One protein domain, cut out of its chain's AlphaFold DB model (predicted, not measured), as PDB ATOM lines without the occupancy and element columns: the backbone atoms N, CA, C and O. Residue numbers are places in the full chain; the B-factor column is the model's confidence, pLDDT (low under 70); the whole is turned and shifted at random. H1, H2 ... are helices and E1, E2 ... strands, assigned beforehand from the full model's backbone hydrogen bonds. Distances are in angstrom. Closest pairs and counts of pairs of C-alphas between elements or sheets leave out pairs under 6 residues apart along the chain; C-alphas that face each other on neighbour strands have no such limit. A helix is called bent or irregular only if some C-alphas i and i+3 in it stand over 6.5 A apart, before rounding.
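AT A GLANCE: This is residues 507 to 602 of the 940 residues of an uncharacterized protein of Actinobacteria bacterium (UniProt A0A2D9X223). A twisted sheet of four strands has one helix, H1, packed over one face, while much of the unnamed stretches 507 to 525 and 578 to 589 passes on the other side of the sheet. The short end strand E5 lies away from this body, its centre 18.0 A from the mean of the C-alphas. The printed part has 96 residues, with the named elements in the order E1, H1, E2, E3, E4, E5; the sheet order is E1 - E3 - E2 - E4, antiparallel throughout. The class is mixed, helices and strands, with 41 residues in named elements, under half. The whole is compact and rounded, with a radius of gyration of the C-alphas of 11.9 A and spans of 30 by 28 by 26 A.

IN THESE COORDINATES: In the sheet, E1 is residues 526 to 530, 12.4 A from first to last C-alpha, beginning at C-alpha 526 at (-40.443, -21.210, -32.108). E3 is residues 573 to 577, 13.5 A, E2 residues 559 to 563, 13.4 A, and E4 residues 590 to 594, 13.3 A. H1 is residues 539 to 556, 23.5 A, beginning at C-alpha 539 at (-61.202, -23.617, -37.664). E5 is residues 600 to 602, 6.5 A, ending at C-alpha 602 at (-69.015, -16.978, -27.684).

HOW THE PARTS SIT: E2 and E3 form a hairpin at 158 degrees, with N 561 and O 575 2.9 A apart, within hydrogen-bond range. E1, an edge strand, is antiparallel to E3 at 149 degrees, with N 527 and O 576 at 2.8 A. The other edge strand, E4, is antiparallel to E2 at 173 degrees, with N 560 and O 593 at 2.8 A. Residues 510 to 511 pair with 591 to 592 of E4, and 514 to 515 with 583 to 584. H1 is on the sheet in two layers, a helix on one face, at a height over the sheet of 7.9 A. It lies over E3 and E2, and only just over E1, where 3 of its C-alphas fall. On the local plane it stands at 29 degrees to E2, only just along the strands. The closest C-alphas of H1 and E3 are those of Ala 549 and Ala 576, 5.3 A apart. E1, H1 and E2 form a split strand-helix-strand unit, two strands running the same way with E3 between them, its crossover right-handed. H1 has a kink of 59 degrees near residue 550 and is irregular, with C-alphas 552 and 555 9.6 A apart; 12 of its 14 O i to N i+4 pairs are within hydrogen-bond range. E5 pairs with no named strand and is apart from E4.

THE WHOLE: The C-alphas of Gly 568 and Cys 602, the two farthest apart, are 34.6 A from each other. The printed part has no cut. The link E3 to E4, 12 residues, is long. The mean pLDDT of the printed part is 75.0, and 26 residues are under 70, among them 521 to 524, 566 to 570 and 596 to 602.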
ATOM      1  N   ILE A 507     -61.937 -18.768 -31.313       55.56
ATOM      2  CA  ILE A 507     -60.675 -18.195 -30.837       55.56
ATOM      3  C   ILE A 507     -60.338 -17.008 -31.740       55.56
ATOM      4  O   ILE A 507     -60.280 -17.158 -32.960       55.56
ATOM      5  N   GLN A 508     -60.098 -15.836 -31.155       63.12
ATOM      6  CA  GLN A 508     -59.619 -14.683 -31.912       63.12
ATOM      7  C   GLN A 508     -58.151 -14.885 -32.325       63.12
ATOM      8  O   GLN A 508     -57.305 -15.327 -31.538       63.12
ATOM      9  N   TYR A 509     -57.848 -14.553 -33.575       71.44
ATOM     10  CA  TYR A 509     -56.493 -14.556 -34.109       71.44
ATOM     11  C   TYR A 509     -56.155 -13.155 -34.607       71.44
ATOM     12  O   TYR A 509     -56.970 -12.513 -35.268       71.44
ATOM     13  N   ASP A 510     -54.937 -12.701 -34.332       77.69
ATOM     14  CA  ASP A 510     -54.377 -11.577 -35.070       77.69
ATOM     15  C   ASP A 510     -53.989 -12.078 -36.469       77.69
ATOM     16  O   ASP A 510     -53.475 -13.189 -36.615       77.69
ATOM     17  N   SER A 511     -54.178 -11.259 -37.501       75.69
ATOM     18  CA  SER A 511     -53.635 -11.572 -38.824       75.69
ATOM     19  C   SER A 511     -52.105 -11.459 -38.832       75.69
ATOM     20  O   SER A 511     -51.525 -10.592 -38.168       75.69
ATOM     21  N   GLY A 512     -51.442 -12.322 -39.601       80.44
ATOM     22  CA  GLY A 512     -49.993 -12.340 -39.798       80.44
ATOM     23  C   GLY A 512     -49.188 -13.176 -38.803       80.44
ATOM     24  O   GLY A 512     -49.727 -13.779 -37.876       80.44
ATOM     25  N   MET A 513     -47.863 -13.179 -38.985       82.69
ATOM     26  CA  MET A 513     -46.906 -13.853 -38.099       82.69
ATOM     27  C   MET A 513     -46.982 -13.338 -36.669       82.69
ATOM     28  O   MET A 513     -47.080 -12.131 -36.432       82.69
ATOM     29  N   CYS A 514     -46.789 -14.248 -35.717       84.94
ATOM     30  CA  CYS A 514     -46.600 -13.893 -34.322       84.94
ATOM     31  C   CYS A 514     -45.283 -13.135 -34.104       84.94
ATOM     32  O   CYS A 514     -44.191 -13.674 -34.285       84.94
ATOM     33  N   VAL A 515     -45.378 -11.881 -33.655       83.19
ATOM     34  CA  VAL A 515     -44.231 -11.005 -33.389       83.19
ATOM     35  C   VAL A 515     -44.253 -10.429 -31.975       83.19
ATOM     36  O   VAL A 515     -45.272 -10.392 -31.278       83.19
ATOM     37  N   LYS A 516     -43.086  -9.952 -31.532       81.25
ATOM     38  CA  LYS A 516     -42.933  -9.196 -30.280       81.25
ATOM     39  C   LYS A 516     -43.514  -7.783 -30.422       81.25
ATOM     40  O   LYS A 516     -43.786  -7.315 -31.526       81.25
ATOM     41  N   SER A 517     -43.658  -7.064 -29.308       76.94
ATOM     42  CA  SER A 517     -44.163  -5.679 -29.278       76.94
ATOM     43  C   SER A 517     -43.408  -4.720 -30.215       76.94
ATOM     44  O   SER A 517     -44.028  -3.838 -30.805       76.94
ATOM     45  N   ASN A 518     -42.106  -4.944 -30.425       74.56
ATOM     46  CA  ASN A 518     -41.241  -4.184 -31.336       74.56
ATOM     47  C   ASN A 518     -41.294  -4.628 -32.815       74.56
ATOM     48  O   ASN A 518     -40.518  -4.122 -33.616       74.56
ATOM     49  N   GLY A 519     -42.164  -5.575 -33.185       66.62
ATOM     50  CA  GLY A 519     -42.356  -6.021 -34.573       66.62
ATOM     51  C   GLY A 519     -41.337  -7.040 -35.098       66.62
ATOM     52  O   GLY A 519     -41.490  -7.512 -36.219       66.62
ATOM     53  N   ASN A 520     -40.333  -7.431 -34.306       72.44
ATOM     54  CA  ASN A 520     -39.308  -8.389 -34.737       72.44
ATOM     55  C   ASN A 520     -39.786  -9.855 -34.622       72.44
ATOM     56  O   ASN A 520     -40.110 -10.311 -33.520       72.44
ATOM     57  N   SER A 521     -39.717 -10.624 -35.720       60.09
ATOM     58  CA  SER A 521     -40.085 -12.059 -35.827       60.09
ATOM     59  C   SER A 521     -39.040 -13.045 -35.258       60.09
ATOM     60  O   SER A 521     -38.777 -14.092 -35.839       60.09
ATOM     61  N   ARG A 522     -38.358 -12.699 -34.156       58.22
ATOM     62  CA  ARG A 522     -37.119 -13.374 -33.697       58.22
ATOM     63  C   ARG A 522     -37.288 -14.900 -33.495       58.22
ATOM     64  O   ARG A 522     -38.053 -15.322 -32.635       58.22
ATOM     65  N   SER A 523     -36.474 -15.686 -34.204       56.03
ATOM     66  CA  SER A 523     -36.448 -17.158 -34.357       56.03
ATOM     67  C   SER A 523     -36.039 -17.995 -33.127       56.03
ATOM     68  O   SER A 523     -35.631 -19.145 -33.264       56.03
ATOM     69  N   THR A 524     -36.134 -17.461 -31.908       64.88
ATOM     70  CA  THR A 524     -35.767 -18.196 -30.681       64.88
ATOM     71  C   THR A 524     -37.009 -18.546 -29.870       64.88
ATOM     72  O   THR A 524     -37.705 -17.637 -29.410       64.88
ATOM     73  N   GLY A 525     -37.239 -19.842 -29.644       72.19
ATOM     74  CA  GLY A 525     -38.420 -20.361 -28.944       72.19
ATOM     75  C   GLY A 525     -39.636 -20.565 -29.848       72.19
ATOM     76  O   GLY A 525     -40.757 -20.458 -29.363       72.19
ATOM     77  N   VAL A 526     -39.412 -20.803 -31.145       84.62
ATOM     78  CA  VAL A 526     -40.443 -21.210 -32.108       84.62
ATOM     79  C   VAL A 526     -40.220 -22.681 -32.436       84.62
ATOM     80  O   VAL A 526     -39.116 -23.057 -32.824       84.62
ATOM     81  N   HIS A 527     -41.248 -23.500 -32.268       86.81
ATOM     82  CA  HIS A 527     -41.215 -24.941 -32.486       86.81
ATOM     83  C   HIS A 527     -42.239 -25.282 -33.558       86.81
ATOM     84  O   HIS A 527     -43.416 -24.963 -33.407       86.81
ATOM     85  N   LYS A 528     -41.796 -25.877 -34.664       89.00
ATOM     86  CA  LYS A 528     -42.711 -26.358 -35.698       89.00
ATOM     87  C   LYS A 528     -43.265 -27.712 -35.266       89.00
ATOM     88  O   LYS A 528     -42.487 -28.595 -34.926       89.00
ATOM     89  N   LEU A 529     -44.585 -27.845 -35.271       84.94
ATOM     90  CA  LEU A 529     -45.288 -29.018 -34.748       84.94
ATOM     91  C   LEU A 529     -45.654 -30.012 -35.851       84.94
ATOM     92  O   LEU A 529     -45.684 -31.216 -35.609       84.94
ATOM     93  N   ASP A 530     -45.941 -29.511 -37.054       84.31
ATOM     94  CA  ASP A 530     -46.164 -30.308 -38.261       84.31
ATOM     95  C   ASP A 530     -46.124 -29.422 -39.529       84.31
ATOM     96  O   ASP A 530     -46.096 -28.189 -39.442       84.31
ATOM     97  N   ASP A 531     -46.159 -30.066 -40.700       85.75
ATOM     98  CA  ASP A 531     -46.152 -29.440 -42.033       85.75
ATOM     99  C   ASP A 531     -47.549 -29.378 -42.695       85.75
ATOM    100  O   ASP A 531     -47.663 -29.157 -43.900       85.75
ATOM    101  N   VAL A 532     -48.635 -29.602 -41.943       80.06
ATOM    102  CA  VAL A 532     -49.983 -29.758 -42.515       80.06
ATOM    103  C   VAL A 532     -50.599 -28.395 -42.851       80.06
ATOM    104  O   VAL A 532     -50.910 -27.601 -41.956       80.06
ATOM    105  N   ASP A 533     -50.846 -28.148 -44.136       82.00
ATOM    106  CA  ASP A 533     -51.551 -26.961 -44.625       82.00
ATOM    107  C   ASP A 533     -53.017 -27.280 -44.942       82.00
ATOM    108  O   ASP A 533     -53.312 -28.087 -45.820       82.00
ATOM    109  N   LYS A 534     -53.945 -26.646 -44.221       76.75
ATOM    110  CA  LYS A 534     -55.390 -26.701 -44.514       76.75
ATOM    111  C   LYS A 534     -55.989 -25.304 -44.716       76.75
ATOM    112  O   LYS A 534     -57.206 -25.150 -44.627       76.75
ATOM    113  N   GLY A 535     -55.153 -24.289 -44.952       73.69
ATOM    114  CA  GLY A 535     -55.587 -22.894 -44.954       73.69
ATOM    115  C   GLY A 535     -55.723 -22.305 -43.548       73.69
ATOM    116  O   GLY A 535     -55.997 -23.009 -42.576       73.69
ATOM    117  N   THR A 536     -55.578 -20.983 -43.431       71.56
ATOM    118  CA  THR A 536     -55.797 -20.254 -42.165       71.56
ATOM    119  C   THR A 536     -57.276 -20.067 -41.817       71.56
ATOM    120  O   THR A 536     -57.607 -19.718 -40.687       71.56
ATOM    121  N   SER A 537     -58.183 -20.298 -42.770       66.31
ATOM    122  CA  SER A 537     -59.635 -20.232 -42.569       66.31
ATOM    123  C   SER A 537     -60.231 -21.509 -41.962       66.31
ATOM    124  O   SER A 537     -61.407 -21.513 -41.605       66.31
ATOM    125  N   ASN A 538     -59.454 -22.590 -41.832       69.12
ATOM    126  CA  ASN A 538     -59.931 -23.859 -41.291       69.12
ATOM    127  C   ASN A 538     -59.892 -23.851 -39.751       69.12
ATOM    128  O   ASN A 538     -58.834 -23.969 -39.131       69.12
ATOM    129  N   SER A 539     -61.061 -23.719 -39.123       62.12
ATOM    130  CA  SER A 539     -61.202 -23.617 -37.664       62.12
ATOM    131  C   SER A 539     -60.749 -24.875 -36.914       62.12
ATOM    132  O   SER A 539     -60.105 -24.755 -35.871       62.12
ATOM    133  N   GLU A 540     -61.013 -26.071 -37.448       61.12
ATOM    134  CA  GLU A 540     -60.556 -27.341 -36.866       61.12
ATOM    135  C   GLU A 540     -59.035 -27.427 -36.852       61.12
ATOM    136  O   GLU A 540     -58.443 -27.787 -35.837       61.12
ATOM    137  N   ARG A 541     -58.396 -27.023 -37.953       78.19
ATOM    138  CA  ARG A 541     -56.939 -26.993 -38.060       78.19
ATOM    139  C   ARG A 541     -56.315 -26.026 -37.060       78.19
ATOM    140  O   ARG A 541     -55.310 -26.346 -36.423       78.19
ATOM    141  N   ASN A 542     -56.920 -24.856 -36.903       71.81
ATOM    142  CA  ASN A 542     -56.449 -23.843 -35.968       71.81
ATOM    143  C   ASN A 542     -56.546 -24.346 -34.511       71.81
ATOM    144  O   ASN A 542     -55.610 -24.176 -33.727       71.81
ATOM    145  N   MET A 543     -57.634 -25.051 -34.174       69.81
ATOM    146  CA  MET A 543     -57.834 -25.691 -32.866       69.81
ATOM    147  C   MET A 543     -56.901 -26.882 -32.623       69.81
ATOM    148  O   MET A 543     -56.367 -27.032 -31.523       69.81
ATOM    149  N   GLU A 544     -56.692 -27.730 -33.628       77.75
ATOM    150  CA  GLU A 544     -55.755 -28.856 -33.590       77.75
ATOM    151  C   GLU A 544     -54.332 -28.364 -33.306       77.75
ATOM    152  O   GLU A 544     -53.667 -28.859 -32.394       77.75
ATOM    153  N   CYS A 545     -53.906 -27.329 -34.030       80.00
ATOM    154  CA  CYS A 545     -52.604 -26.702 -33.863       80.00
ATOM    155  C   CYS A 545     -52.401 -26.180 -32.430       80.00
ATOM    156  O   CYS A 545     -51.373 -26.443 -31.800       80.00
ATOM    157  N   TYR A 546     -53.415 -25.515 -31.867       78.38
ATOM    158  CA  TYR A 546     -53.383 -25.044 -30.484       78.38
ATOM    159  C   TYR A 546     -53.301 -26.186 -29.460       78.38
ATOM    160  O   TYR A 546     -52.480 -26.134 -28.539       78.38
ATOM    161  N   LYS A 547     -54.112 -27.240 -29.623       73.00
ATOM    162  CA  LYS A 547     -54.102 -28.411 -28.730       73.00
ATOM    163  C   LYS A 547     -52.749 -29.114 -28.750       73.00
ATOM    164  O   LYS A 547     -52.202 -29.414 -27.692       73.00
ATOM    165  N   ARG A 548     -52.181 -29.315 -29.940       77.56
ATOM    166  CA  ARG A 548     -50.867 -29.942 -30.126       77.56
ATOM    167  C   ARG A 548     -49.753 -29.125 -29.477       77.56
ATOM    168  O   ARG A 548     -48.966 -29.665 -28.707       77.56
ATOM    169  N   ALA A 549     -49.759 -27.809 -29.687       79.75
ATOM    170  CA  ALA A 549     -48.822 -26.893 -29.045       79.75
ATOM    171  C   ALA A 549     -48.898 -26.938 -27.516       79.75
ATOM    172  O   ALA A 549     -47.876 -26.863 -26.830       79.75
ATOM    173  N   ARG A 550     -50.114 -27.052 -26.970       75.56
ATOM    174  CA  ARG A 550     -50.342 -27.112 -25.525       75.56
ATOM    175  C   ARG A 550     -49.918 -28.452 -24.932       75.56
ATOM    176  O   ARG A 550     -49.339 -28.451 -23.851       75.56
ATOM    177  N   LEU A 551     -50.149 -29.556 -25.640       66.19
ATOM    178  CA  LEU A 551     -49.676 -30.884 -25.246       66.19
ATOM    179  C   LEU A 551     -48.145 -30.950 -25.201       66.19
ATOM    180  O   LEU A 551     -47.588 -31.504 -24.259       66.19
ATOM    181  N   GLU A 552     -47.464 -30.351 -26.180       74.56
ATOM    182  CA  GLU A 552     -46.002 -30.433 -26.281       74.56
ATOM    183  C   GLU A 552     -45.267 -29.474 -25.328       74.56
ATOM    184  O   GLU A 552     -44.208 -29.806 -24.797       74.56
ATOM    185  N   HIS A 553     -45.819 -28.281 -25.075       76.31
ATOM    186  CA  HIS A 553     -45.119 -27.234 -24.316       76.31
ATOM    187  C   HIS A 553     -45.802 -26.810 -23.007       76.31
ATOM    188  O   HIS A 553     -45.238 -26.005 -22.256       76.31
ATOM    189  N   GLY A 554     -46.990 -27.338 -22.701       73.94
ATOM    190  CA  GLY A 554     -47.690 -27.137 -21.431       73.94
ATOM    191  C   GLY A 554     -47.826 -25.666 -21.023       73.94
ATOM    192  O   GLY A 554     -48.315 -24.820 -21.776       73.94
ATOM    193  N   ALA A 555     -47.376 -25.342 -19.807       71.56
ATOM    194  CA  ALA A 555     -47.421 -23.989 -19.240       71.56
ATOM    195  C   ALA A 555     -46.418 -22.998 -19.876       71.56
ATOM    196  O   ALA A 555     -46.549 -21.781 -19.709       71.56
ATOM    197  N   ASN A 556     -45.420 -23.495 -20.612       75.75
ATOM    198  CA  ASN A 556     -44.401 -22.658 -21.251       75.75
ATOM    199  C   ASN A 556     -44.878 -22.047 -22.573       75.75
ATOM    200  O   ASN A 556     -44.207 -21.166 -23.110       75.75
ATOM    201  N   LEU A 557     -46.032 -22.478 -23.089       82.44
ATOM    202  CA  LEU A 557     -46.604 -21.961 -24.323       82.44
ATOM    203  C   LEU A 557     -47.072 -20.503 -24.150       82.44
ATOM    204  O   LEU A 557     -47.820 -20.169 -23.232       82.44
ATOM    205  N   LYS A 558     -46.622 -19.627 -25.051       84.69
ATOM    206  CA  LYS A 558     -46.933 -18.188 -25.116       84.69
ATOM    207  C   LYS A 558     -47.720 -17.800 -26.369       84.69
ATOM    208  O   LYS A 558     -48.344 -16.742 -26.387       84.69
ATOM    209  N   GLY A 559     -47.760 -18.662 -27.381       83.75
ATOM    210  CA  GLY A 559     -48.724 -18.551 -28.468       83.75
ATOM    211  C   GLY A 559     -48.521 -19.550 -29.587       83.75
ATOM    212  O   GLY A 559     -47.663 -20.427 -29.503       83.75
ATOM    213  N   VAL A 560     -49.365 -19.436 -30.604       86.06
ATOM    214  CA  VAL A 560     -49.521 -20.417 -31.677       86.06
ATOM    215  C   VAL A 560     -49.704 -19.686 -33.000       86.06
ATOM    216  O   VAL A 560     -50.427 -18.695 -33.056       86.06
ATOM    217  N   GLN A 561     -49.066 -20.165 -34.061       88.69
ATOM    218  CA  GLN A 561     -49.224 -19.635 -35.414       88.69
ATOM    219  C   GLN A 561     -49.599 -20.755 -36.376       88.69
ATOM    220  O   GLN A 561     -48.995 -21.827 -36.350       88.69
ATOM    221  N   VAL A 562     -50.552 -20.465 -37.258       87.25
ATOM    222  CA  VAL A 562     -50.835 -21.287 -38.437       87.25
ATOM    223  C   VAL A 562     -50.414 -20.490 -39.659       87.25
ATOM    224  O   VAL A 562     -50.825 -19.341 -39.829       87.25
ATOM    225  N   SER A 563     -49.571 -21.101 -40.484       84.75
ATOM    226  CA  SER A 563     -49.120 -20.528 -41.748       84.75
ATOM    227  C   SER A 563     -49.657 -21.355 -42.905       84.75
ATOM    228  O   SER A 563     -49.517 -22.580 -42.908       84.75
ATOM    229  N   SER A 564     -50.227 -20.676 -43.895       79.31
ATOM    230  CA  SER A 564     -50.711 -21.248 -45.148       79.31
ATOM    231  C   SER A 564     -50.134 -20.468 -46.327       79.31
ATOM    232  O   SER A 564     -50.056 -19.238 -46.302       79.31
ATOM    233  N   GLY A 565     -49.679 -21.182 -47.352       73.00
ATOM    234  CA  GLY A 565     -48.952 -20.601 -48.481       73.00
ATOM    235  C   GLY A 565     -49.148 -21.411 -49.757       73.00
ATOM    236  O   GLY A 565     -50.082 -22.194 -49.866       73.00
ATOM    237  N   SER A 566     -48.259 -21.247 -50.738       68.19
ATOM    238  CA  SER A 566     -48.265 -22.102 -51.932       68.19
ATOM    239  C   SER A 566     -48.070 -23.571 -51.542       68.19
ATOM    240  O   SER A 566     -47.264 -23.873 -50.656       68.19
ATOM    241  N   GLU A 567     -48.791 -24.466 -52.212       56.44
ATOM    242  CA  GLU A 567     -48.763 -25.911 -51.981       56.44
ATOM    243  C   GLU A 567     -47.307 -26.434 -51.975       56.44
ATOM    244  O   GLU A 567     -46.540 -26.174 -52.902       56.44
ATOM    245  N   GLY A 568     -46.891 -27.091 -50.883       56.75
ATOM    246  CA  GLY A 568     -45.524 -27.612 -50.707       56.75
ATOM    247  C   GLY A 568     -44.493 -26.652 -50.088       56.75
ATOM    248  O   GLY A 568     -43.314 -26.997 -49.999       56.75
ATOM    249  N   SER A 569     -44.889 -25.460 -49.630       69.62
ATOM    250  CA  SER A 569     -43.979 -24.549 -48.921       69.62
ATOM    251  C   SER A 569     -43.595 -25.094 -47.537       69.62
ATOM    252  O   SER A 569     -44.446 -25.362 -46.691       69.62
ATOM    253  N   SER A 570     -42.287 -25.146 -47.250       69.81
ATOM    254  CA  SER A 570     -41.745 -25.539 -45.938       69.81
ATOM    255  C   SER A 570     -42.125 -24.585 -44.800       69.81
ATOM    256  O   SER A 570     -41.826 -24.855 -43.636       69.81
ATOM    257  N   LYS A 571     -42.753 -23.448 -45.118       70.75
ATOM    258  CA  LYS A 571     -43.273 -22.494 -44.137       70.75
ATOM    259  C   LYS A 571     -44.694 -22.834 -43.699       70.75
ATOM    260  O   LYS A 571     -45.116 -22.332 -42.663       70.75
ATOM    261  N   ASN A 572     -45.403 -23.700 -44.415       82.56
ATOM    262  CA  ASN A 572     -46.780 -24.035 -44.086       82.56
ATOM    263  C   ASN A 572     -46.808 -24.989 -42.885       82.56
ATOM    264  O   ASN A 572     -45.855 -25.742 -42.662       82.56
ATOM    265  N   GLY A 573     -47.874 -24.922 -42.096       85.31
ATOM    266  CA  GLY A 573     -48.051 -25.775 -40.926       85.31
ATOM    267  C   GLY A 573     -48.229 -25.012 -39.619       85.31
ATOM    268  O   GLY A 573     -48.529 -23.813 -39.593       85.31
ATOM    269  N   CYS A 574     -48.087 -25.755 -38.527       89.56
ATOM    270  CA  CYS A 574     -48.392 -25.308 -37.175       89.56
ATOM    271  C   CYS A 574     -47.118 -24.992 -36.383       89.56
ATOM    272  O   CYS A 574     -46.175 -25.784 -36.380       89.56
ATOM    273  N   TYR A 575     -47.105 -23.865 -35.670       88.56
ATOM    274  CA  TYR A 575     -45.959 -23.418 -34.879       88.56
ATOM    275  C   TYR A 575     -46.363 -23.040 -33.457       88.56
ATOM    276  O   TYR A 575     -47.324 -22.301 -33.248       88.56
ATOM    277  N   ALA A 576     -45.574 -23.480 -32.484       89.44
ATOM    278  CA  ALA A 576     -45.671 -23.107 -31.083       89.44
ATOM    279  C   ALA A 576     -44.590 -22.098 -30.689       89.44
ATOM    280  O   ALA A 576     -43.421 -22.241 -31.035       89.44
ATOM    281  N   TYR A 577     -44.974 -21.105 -29.895       87.19
ATOM    282  CA  TYR A 577     -44.079 -20.100 -29.336       87.19
ATOM    283  C   TYR A 577     -43.951 -20.308 -27.831       87.19
ATOM    284  O   TYR A 577     -44.943 -20.244 -27.113       87.19
ATOM    285  N   THR A 578     -42.732 -20.505 -27.333       85.12
ATOM    286  CA  THR A 578     -42.421 -20.690 -25.899       85.12
ATOM    287  C   THR A 578     -41.810 -19.443 -25.248       85.12
ATOM    288  O   THR A 578     -41.523 -19.406 -24.050       85.12
ATOM    289  N   LYS A 579     -41.608 -18.377 -26.031       82.62
ATOM    290  CA  LYS A 579     -41.131 -17.060 -25.580       82.62
ATOM    291  C   LYS A 579     -42.190 -15.995 -25.852       82.62
ATOM    292  O   LYS A 579     -43.029 -16.160 -26.730       82.62
ATOM    293  N   ASN A 580     -42.136 -14.894 -25.102       80.75
ATOM    294  CA  ASN A 580     -43.156 -13.845 -25.157       80.75
ATOM    295  C   ASN A 580     -43.332 -13.280 -26.577       80.75
ATOM    296  O   ASN A 580     -42.372 -12.804 -27.191       80.75
ATOM    297  N   ILE A 581     -44.583 -13.291 -27.028       81.50
ATOM    298  CA  ILE A 581     -45.095 -12.683 -28.256       81.50
ATOM    299  C   ILE A 581     -46.241 -11.734 -27.884       81.50
ATOM    300  O   ILE A 581     -46.811 -11.856 -26.801       81.50
ATOM    301  N   SER A 582     -46.539 -10.749 -28.730       79.31
ATOM    302  CA  SER A 582     -47.454  -9.655 -28.365       79.31
ATOM    303  C   SER A 582     -48.565  -9.402 -29.381       79.31
ATOM    304  O   SER A 582     -49.641  -8.954 -28.987       79.31
ATOM    305  N   LYS A 583     -48.326  -9.642 -30.676       82.31
ATOM    306  CA  LYS A 583     -49.330  -9.428 -31.729       82.31
ATOM    307  C   LYS A 583     -48.989 -10.162 -33.023       82.31
ATOM    308  O   LYS A 583     -47.826 -10.499 -33.237       82.31
ATOM    309  N   GLY A 584     -49.976 -10.324 -33.896       80.31
ATOM    310  CA  GLY A 584     -49.764 -10.603 -35.318       80.31
ATOM    311  C   GLY A 584     -49.269  -9.365 -36.082       80.31
ATOM    312  O   GLY A 584     -49.621  -8.228 -35.746       80.31
ATOM    313  N   ASN A 585     -48.422  -9.556 -37.094       82.69
ATOM    314  CA  ASN A 585     -47.856  -8.467 -37.906       82.69
ATOM    315  C   ASN A 585     -48.711  -8.057 -39.126       82.69
ATOM    316  O   ASN A 585     -48.254  -7.245 -39.926       82.69
ATOM    317  N   LYS A 586     -49.930  -8.590 -39.264       78.62
ATOM    318  CA  LYS A 586     -50.871  -8.371 -40.379       78.62
ATOM    319  C   LYS A 586     -50.424  -8.889 -41.756       78.62
ATOM    320  O   LYS A 586     -51.004  -8.488 -42.760       78.62
ATOM    321  N   ALA A 587     -49.429  -9.776 -41.827       71.44
ATOM    322  CA  ALA A 587     -49.092 -10.484 -43.063       71.44
ATOM    323  C   ALA A 587     -50.256 -11.373 -43.558       71.44
ATOM    324  O   ALA A 587     -51.021 -11.926 -42.768       71.44
ATOM    325  N   SER A 588     -50.406 -11.500 -44.878       67.44
ATOM    326  CA  SER A 588     -51.428 -12.343 -45.509       67.44
ATOM    327  C   SER A 588     -51.013 -13.816 -45.516       67.44
ATOM    328  O   SER A 588     -49.860 -14.112 -45.820       67.44
ATOM    329  N   GLY A 589     -51.957 -14.730 -45.268       71.38
ATOM    330  CA  GLY A 589     -51.713 -16.183 -45.288       71.38
ATOM    331  C   GLY A 589     -51.283 -16.774 -43.942       71.38
ATOM    332  O   GLY A 589     -51.046 -17.972 -43.837       71.38
ATOM    333  N   GLU A 590     -51.221 -15.964 -42.886       81.75
ATOM    334  CA  GLU A 590     -50.836 -16.406 -41.545       81.75
ATOM    335  C   GLU A 590     -51.800 -15.856 -40.500       81.75
ATOM    336  O   GLU A 590     -52.359 -14.765 -40.653       81.75
ATOM    337  N   ILE A 591     -51.976 -16.611 -39.421       82.00
ATOM    338  CA  ILE A 591     -52.742 -16.187 -38.252       82.00
ATOM    339  C   ILE A 591     -51.954 -16.468 -36.977       82.00
ATOM    340  O   ILE A 591     -51.286 -17.497 -36.854       82.00
ATOM    341  N   CYS A 592     -52.056 -15.556 -36.014       84.12
ATOM    342  CA  CYS A 592     -51.355 -15.616 -34.742       84.12
ATOM    343  C   CYS A 592     -52.327 -15.608 -33.560       84.12
ATOM    344  O   CYS A 592     -53.119 -14.682 -33.376       84.12
ATOM    345  N   HIS A 593     -52.205 -16.608 -32.694       83.56
ATOM    346  CA  HIS A 593     -52.859 -16.661 -31.399       83.56
ATOM    347  C   HIS A 593     -51.858 -16.371 -30.276       83.56
ATOM    348  O   HIS A 593     -50.929 -17.143 -30.043       83.56
ATOM    349  N   VAL A 594     -52.062 -15.271 -29.550       79.56
ATOM    350  CA  VAL A 594     -51.250 -14.904 -28.383       79.56
ATOM    351  C   VAL A 594     -51.976 -15.356 -27.119       79.56
ATOM    352  O   VAL A 594     -53.060 -14.855 -26.803       79.56
ATOM    353  N   ILE A 595     -51.364 -16.284 -26.380       74.19
ATOM    354  CA  ILE A 595     -51.962 -16.849 -25.166       74.19
ATOM    355  C   ILE A 595     -52.065 -15.761 -24.102       74.19
ATOM    356  O   ILE A 595     -51.084 -15.091 -23.781       74.19
ATOM    357  N   GLY A 596     -53.272 -15.591 -23.562       65.62
ATOM    358  CA  GLY A 596     -53.601 -14.562 -22.576       65.62
ATOM    359  C   GLY A 596     -54.095 -13.239 -23.172       65.62
ATOM    360  O   GLY A 596     -54.701 -12.463 -22.442       65.62
ATOM    361  N   LYS A 597     -53.900 -12.987 -24.477       66.56
ATOM    362  CA  LYS A 597     -54.464 -11.814 -25.174       66.56
ATOM    363  C   LYS A 597     -55.771 -12.155 -25.891       66.56
ATOM    364  O   LYS A 597     -56.722 -11.388 -25.816       66.56
ATOM    365  N   HIS A 598     -55.817 -13.285 -26.594       61.34
ATOM    366  CA  HIS A 598     -57.010 -13.716 -27.321       61.34
ATOM    367  C   HIS A 598     -57.789 -14.732 -26.475       61.34
ATOM    368  O   HIS A 598     -57.243 -15.774 -26.111       61.34
ATOM    369  N   LYS A 599     -59.048 -14.422 -26.142       54.31
ATOM    370  CA  LYS A 599     -59.976 -15.326 -25.437       54.31
ATOM    371  C   LYS A 599     -60.920 -16.020 -26.429       54.31
ATOM    372  O   LYS A 599     -61.074 -15.562 -27.561       54.31
ATOM    373  N   MET A 600     -61.539 -17.122 -26.002       48.59
ATOM    374  CA  MET A 600     -62.634 -17.767 -26.729       48.59
ATOM    375  C   MET A 600     -63.896 -16.924 -26.513       48.59
ATOM    376  O   MET A 600     -64.404 -16.861 -25.397       48.59
ATOM    377  N   THR A 601     -64.350 -16.214 -27.542       46.91
ATOM    378  CA  THR A 601     -65.569 -15.396 -27.461       46.91
ATOM    379  C   THR A 601     -66.725 -16.163 -28.069       46.91
ATOM    380  O   THR A 601     -66.625 -16.602 -29.221       46.91
ATOM    381  N   CYS A 602     -67.789 -16.319 -27.283       44.00
ATOM    382  CA  CYS A 602     -69.015 -16.978 -27.684       44.00
ATOM    383  C   CYS A 602     -70.209 -16.015 -27.596       44.00
ATOM    384  O   CYS A 602     -70.708 -15.820 -26.492       44.00
TER     385      CYS A 602